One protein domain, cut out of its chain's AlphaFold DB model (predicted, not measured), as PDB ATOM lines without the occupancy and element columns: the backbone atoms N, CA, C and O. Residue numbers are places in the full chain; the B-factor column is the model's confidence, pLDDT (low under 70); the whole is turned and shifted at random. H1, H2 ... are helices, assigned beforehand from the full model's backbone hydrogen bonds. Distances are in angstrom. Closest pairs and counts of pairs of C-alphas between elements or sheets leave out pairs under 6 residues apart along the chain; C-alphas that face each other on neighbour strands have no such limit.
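AT A GLANCE: This is residues 2 to 44 of the 316 residues of an uncharacterized protein of Aphanomyces astaci (UniProt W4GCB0). One long helix, H2, has a short helix, H1, set across its first end, and from its other end the strand-less stretch folds back beside it through residues 30 to 34 before heading away. The tail of residues 37 to 44 sticks out sideways as a bare arm. Along the 43 printed residues you meet two named helices, H1 then H2, and no named strand; the class is all helix. The whole is loose, with a radius of gyration of the C-alphas of 12.6 A, and flat, spanning 34 by 30 by 13 A, the arm included.

IN THESE COORDINATES: Find C-alpha 2 at (-11.686, 20.959, -28.064); here H1 begins, and it runs over residues 2 to 8, 10.2 A from first to last C-alpha. Next look at C-alpha 12 at (-18.468, 18.535, -28.413), where H2 begins; it holds residues 12 to 29 and runs 25.7 A to C-alpha 29 at (-15.013, -6.896, -28.248). Residues 30 to 44 hold no named element.

HOW THE PARTS SIT: Look first at Cys 5 and Pro 12: their C-alphas, 5.9 A apart, are the closest of H1 and H2. The two helices touch, H2 with residues 12 to 15 alone. Their lines are about perpendicular, at 86 degrees. The link between them, residues 9 to 11, is tight. In H1 and H2 every O i to N i+4 pair is within hydrogen-bond range.

THE WHOLE: The two C-alphas farthest apart are those of Ala 27 and Arg 44, at 35.8 A. Without residues 37 to 44, which stand free, the body spans 30 by 16 by 13 A. The printed part has no cut. In the B-factor column the mean pLDDT of the printed part is 84.3; look for values under 70 at residue 39 and residues 41 to 43.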
ATOM      1  N   ASP A   2     -11.515  19.724 -27.283       79.19
ATOM      2  CA  ASP A   2     -11.686  20.959 -28.064       79.19
ATOM      3  C   ASP A   2     -10.876  20.989 -29.360       79.19
ATOM      4  O   ASP A   2     -11.418  21.334 -30.401       79.19
ATOM      5  N   ALA A   3      -9.641  20.477 -29.347       85.88
ATOM      6  CA  ALA A   3      -8.834  20.349 -30.565       85.88
ATOM      7  C   ALA A   3      -9.535  19.523 -31.667       85.88
ATOM      8  O   ALA A   3      -9.500  19.882 -32.841       85.88
ATOM      9  N   VAL A   4     -10.226  18.437 -31.297       84.50
ATOM     10  CA  VAL A   4     -10.954  17.577 -32.250       84.50
ATOM     11  C   VAL A   4     -12.230  18.264 -32.738       84.50
ATOM     12  O   VAL A   4     -12.570  18.154 -33.912       84.50
ATOM     13  N   CYS A   5     -12.921  18.997 -31.864       87.56
ATOM     14  CA  CYS A   5     -14.140  19.719 -32.228       87.56
ATOM     15  C   CYS A   5     -13.843  20.839 -33.234       87.56
ATOM     16  O   CYS A   5     -14.556  20.949 -34.225       87.56
ATOM     17  N   SER A   6     -12.752  21.588 -33.033       88.06
ATOM     18  CA  SER A   6     -12.319  22.647 -33.952       88.06
ATOM     19  C   SER A   6     -11.782  22.109 -35.280       88.06
ATOM     20  O   SER A   6     -11.975  22.736 -36.312       88.06
ATOM     21  N   THR A   7     -11.130  20.941 -35.279       92.94
ATOM     22  CA  THR A   7     -10.566  20.352 -36.510       92.94
ATOM     23  C   THR A   7     -11.648  19.848 -37.470       92.94
ATOM     24  O   THR A   7     -11.477  19.934 -38.682       92.94
ATOM     25  N   TYR A   8     -12.751  19.304 -36.944       88.00
ATOM     26  CA  TYR A   8     -13.800  18.665 -37.750       88.00
ATOM     27  C   TYR A   8     -15.120  19.450 -37.801       88.00
ATOM     28  O   TYR A   8     -16.074  18.957 -38.399       88.00
ATOM     29  N   ASP A   9     -15.179  20.624 -37.168       91.00
ATOM     30  CA  ASP A   9     -16.379  21.464 -37.042       91.00
ATOM     31  C   ASP A   9     -17.601  20.683 -36.518       91.00
ATOM     32  O   ASP A   9     -18.672  20.616 -37.124       91.00
ATOM     33  N   VAL A  10     -17.418  19.996 -35.383       88.44
ATOM     34  CA  VAL A  10     -18.455  19.139 -34.788       88.44
ATOM     35  C   VAL A  10     -18.699  19.519 -33.336       88.44
ATOM     36  O   VAL A  10     -17.767  19.698 -32.556       88.44
ATOM     37  N   ASN A  11     -19.973  19.558 -32.937       91.88
ATOM     38  CA  ASN A  11     -20.366  19.844 -31.560       91.88
ATOM     39  C   ASN A  11     -19.696  18.865 -30.557       91.88
ATOM     40  O   ASN A  11     -19.768  17.642 -30.768       91.88
ATOM     41  N   PRO A  12     -19.134  19.356 -29.431       89.50
ATOM     42  CA  PRO A  12     -18.468  18.535 -28.413       89.50
ATOM     43  C   PRO A  12     -19.285  17.341 -27.907       89.50
ATOM     44  O   PRO A  12     -18.737  16.263 -27.661       89.50
ATOM     45  N   THR A  13     -20.611  17.482 -27.823       90.38
ATOM     46  CA  THR A  13     -21.523  16.395 -27.420       90.38
ATOM     47  C   THR A  13     -21.501  15.210 -28.391       90.38
ATOM     48  O   THR A  13     -21.598  14.051 -27.977       90.38
ATOM     49  N   THR A  14     -21.319  15.467 -29.689       85.44
ATOM     50  CA  THR A  14     -21.246  14.423 -30.718       85.44
ATOM     51  C   THR A  14     -19.934  13.657 -30.619       85.44
ATOM     52  O   THR A  14     -19.954  12.422 -30.619       85.44
ATOM     53  N   VAL A  15     -18.816  14.369 -30.451       88.94
ATOM     54  CA  VAL A  15     -17.487  13.775 -30.236       88.94
ATOM     55  C   VAL A  15     -17.493  12.916 -28.970       88.94
ATOM     56  O   VAL A  15     -17.060  11.764 -28.995       88.94
ATOM     57  N   TRP A  16     -18.087  13.417 -27.885       90.62
ATOM     58  CA  TRP A  16     -18.217  12.682 -26.628       90.62
ATOM     59  C   TRP A  16     -19.050  11.405 -26.764       90.62
ATOM     60  O   TRP A  16     -18.647  10.342 -26.286       90.62
ATOM     61  N   ARG A  17     -20.178  11.463 -27.482       88.81
ATOM     62  CA  ARG A  17     -21.039  10.295 -27.724       88.81
ATOM     63  C   ARG A  17     -20.346   9.216 -28.561       88.81
ATOM     64  O   ARG A  17     -20.558   8.027 -28.316       88.81
ATOM     65  N   ILE A  18     -19.538   9.607 -29.548       89.50
ATOM     66  CA  ILE A  18     -18.732   8.676 -30.354       89.50
ATOM     67  C   ILE A  18     -17.616   8.064 -29.499       89.50
ATOM     68  O   ILE A  18     -17.425   6.849 -29.524       89.50
ATOM     69  N   PHE A  19     -16.942   8.873 -28.681       89.94
ATOM     70  CA  PHE A  19     -15.870   8.424 -27.795       89.94
ATOM     71  C   PHE A  19     -16.353   7.421 -26.735       89.94
ATOM     72  O   PHE A  19     -15.807   6.322 -26.628       89.94
ATOM     73  N   LYS A  20     -17.442   7.738 -26.015       91.12
ATOM     74  CA  LYS A  20     -18.102   6.820 -25.065       91.12
ATOM     75  C   LYS A  20     -18.479   5.491 -25.723       91.12
ATOM     76  O   LYS A  20     -18.338   4.437 -25.111       91.12
ATOM     77  N   ARG A  21     -18.938   5.534 -26.977       87.88
ATOM     78  CA  ARG A  21     -19.276   4.332 -27.748       87.88
ATOM     79  C   ARG A  21     -18.041   3.497 -28.059       87.88
ATOM     80  O   ARG A  21     -18.071   2.302 -27.797       87.88
ATOM     81  N   GLY A  22     -16.985   4.124 -28.577       90.19
ATOM     82  CA  GLY A  22     -15.719   3.454 -28.867       90.19
ATOM     83  C   GLY A  22     -15.181   2.726 -27.636       90.19
ATOM     84  O   GLY A  22     -14.891   1.536 -27.725       90.19
ATOM     85  N   GLN A  23     -15.175   3.403 -26.481       92.00
ATOM     86  CA  GLN A  23     -14.798   2.835 -25.180       92.00
ATOM     87  C   GLN A  23     -15.650   1.608 -24.809       92.00
ATOM     88  O   GLN A  23     -15.102   0.553 -24.502       92.00
ATOM     89  N   ALA A  24     -16.983   1.706 -24.904       88.19
ATOM     90  CA  ALA A  24     -17.888   0.602 -24.573       88.19
ATOM     91  C   ALA A  24     -17.709  -0.620 -25.494       88.19
ATOM     92  O   ALA A  24     -17.688  -1.754 -25.025       88.19
ATOM     93  N   THR A  25     -17.541  -0.410 -26.805       88.25
ATOM     94  CA  THR A  25     -17.281  -1.511 -27.753       88.25
ATOM     95  C   THR A  25     -15.894  -2.118 -27.581       88.25
ATOM     96  O   THR A  25     -15.763  -3.333 -27.633       88.25
ATOM     97  N   LYS A  26     -14.874  -1.303 -27.280       90.88
ATOM     98  CA  LYS A  26     -13.520  -1.789 -26.995       90.88
ATOM     99  C   LYS A  26     -13.495  -2.676 -25.751       90.88
ATOM    100  O   LYS A  26     -12.819  -3.695 -25.764       90.88
ATOM    101  N   ALA A  27     -14.260  -2.319 -24.719       87.94
ATOM    102  CA  ALA A  27     -14.396  -3.129 -23.512       87.94
ATOM    103  C   ALA A  27     -15.089  -4.481 -23.771       87.94
ATOM    104  O   ALA A  27     -14.743  -5.466 -23.132       87.94
ATOM    105  N   ALA A  28     -16.040  -4.542 -24.710       86.44
ATOM    106  CA  ALA A  28     -16.800  -5.759 -25.002       86.44
ATOM    107  C   ALA A  28     -16.147  -6.683 -26.050       86.44
ATOM    108  O   ALA A  28     -16.234  -7.898 -25.926       86.44
ATOM    109  N   SER A  29     -15.528  -6.130 -27.099       85.06
ATOM    110  CA  SER A  29     -15.013  -6.896 -28.248       85.06
ATOM    111  C   SER A  29     -13.524  -6.673 -28.532       85.06
ATOM    112  O   SER A  29     -13.046  -7.037 -29.603       85.06
ATOM    113  N   GLY A  30     -12.794  -5.996 -27.638       88.19
ATOM    114  CA  GLY A  30     -11.369  -5.662 -27.794       88.19
ATOM    115  C   GLY A  30     -11.069  -4.553 -28.815       88.19
ATOM    116  O   GLY A  30      -9.979  -3.986 -28.813       88.19
ATOM    117  N   VAL A  31     -12.041  -4.185 -29.656       88.38
ATOM    118  CA  VAL A  31     -11.890  -3.217 -30.753       88.38
ATOM    119  C   VAL A  31     -12.933  -2.105 -30.633       88.38
ATOM    120  O   VAL A  31     -14.126  -2.357 -30.470       88.38
ATOM    121  N   ALA A  32     -12.489  -0.850 -30.733       86.69
ATOM    122  CA  ALA A  32     -13.376   0.307 -30.710       86.69
ATOM    123  C   ALA A  32     -14.156   0.423 -32.031       86.69
ATOM    124  O   ALA A  32     -13.580   0.707 -33.078       86.69
ATOM    125  N   ASN A  33     -15.479   0.254 -31.985       84.62
ATOM    126  CA  ASN A  33     -16.360   0.432 -33.135       84.62
ATOM    127  C   ASN A  33     -17.103   1.775 -33.042       84.62
ATOM    128  O   ASN A  33     -18.071   1.947 -32.294       84.62
ATOM    129  N   VAL A  34     -16.649   2.729 -33.853       86.19
ATOM    130  CA  VAL A  34     -17.222   4.078 -33.975       86.19
ATOM    131  C   VAL A  34     -18.088   4.257 -35.226       86.19
ATOM    132  O   VAL A  34     -18.477   5.381 -35.539       86.19
ATOM    133  N   ALA A  35     -18.442   3.170 -35.923       81.06
ATOM    134  CA  ALA A  35     -19.239   3.235 -37.145       81.06
ATOM    135  C   ALA A  35     -20.588   3.950 -36.927       81.06
ATOM    136  O   ALA A  35     -21.192   3.934 -35.840       81.06
ATOM    137  N   THR A  36     -21.077   4.592 -37.988       78.12
ATOM    138  CA  THR A  36     -22.381   5.257 -38.001       78.12
ATOM    139  C   THR A  36     -23.486   4.250 -37.690       78.12
ATOM    140  O   THR A  36     -23.640   3.251 -38.383       78.12
ATOM    141  N   ARG A  37     -24.306   4.530 -36.670       75.19
ATOM    142  CA  ARG A  37     -25.485   3.715 -36.307       75.19
ATOM    143  C   ARG A  37     -26.760   4.188 -36.997       75.19
ATOM    144  O   ARG A  37     -27.853   4.007 -36.464       75.19
ATOM    145  N   ILE A  38     -26.618   4.863 -38.131       75.81
ATOM    146  CA  ILE A  38     -27.760   5.293 -38.918       75.81
ATOM    147  C   ILE A  38     -28.469   4.008 -39.375       75.81
ATOM    148  O   ILE A  38     -27.939   3.244 -40.178       75.81
ATOM    149  N   LYS A  39     -29.610   3.699 -38.748       66.62
ATOM    150  CA  LYS A  39     -30.346   2.455 -38.980       66.62
ATOM    151  C   LYS A  39     -31.174   2.596 -40.252       66.62
ATOM    152  O   LYS A  39     -32.031   3.471 -40.315       66.62
ATOM    153  N   GLY A  40     -30.973   1.688 -41.205       72.31
ATOM    154  CA  GLY A  40     -31.862   1.502 -42.351       72.31
ATOM    155  C   GLY A  40     -32.204   2.801 -43.085       72.31
ATOM    156  O   GLY A  40     -31.303   3.575 -43.388       72.31
ATOM    157  N   ASN A  41     -33.502   2.980 -43.363       57.62
ATOM    158  CA  ASN A  41     -34.186   3.938 -44.252       57.62
ATOM    159  C   ASN A  41     -33.764   5.421 -44.123       57.62
ATOM    160  O   ASN A  41     -34.550   6.308 -43.798       57.62
ATOM    161  N   THR A  42     -32.501   5.696 -44.400       66.38
ATOM    162  CA  THR A  42     -31.874   7.006 -44.319       66.38
ATOM    163  C   THR A  42     -31.312   7.323 -45.689       66.38
ATOM    164  O   THR A  42     -30.525   6.577 -46.266       66.38
ATOM    165  N   GLY A  43     -31.854   8.385 -46.275       67.44
ATOM    166  CA  GLY A  43     -31.724   8.681 -47.693       67.44
ATOM    167  C   GLY A  43     -33.083   8.920 -48.342       67.44
ATOM    168  O   GLY A  43     -34.140   8.813 -47.715       67.44
ATOM    169  N   ARG A  44     -33.053   9.285 -49.624       70.12
ATOM    170  CA  ARG A  44     -34.258   9.584 -50.397       70.12
ATOM    171  C   ARG A  44     -35.110   8.322 -50.546       70.12
ATOM    172  O   ARG A  44     -34.623   7.306 -51.042       70.12
TER     173      ARG A  44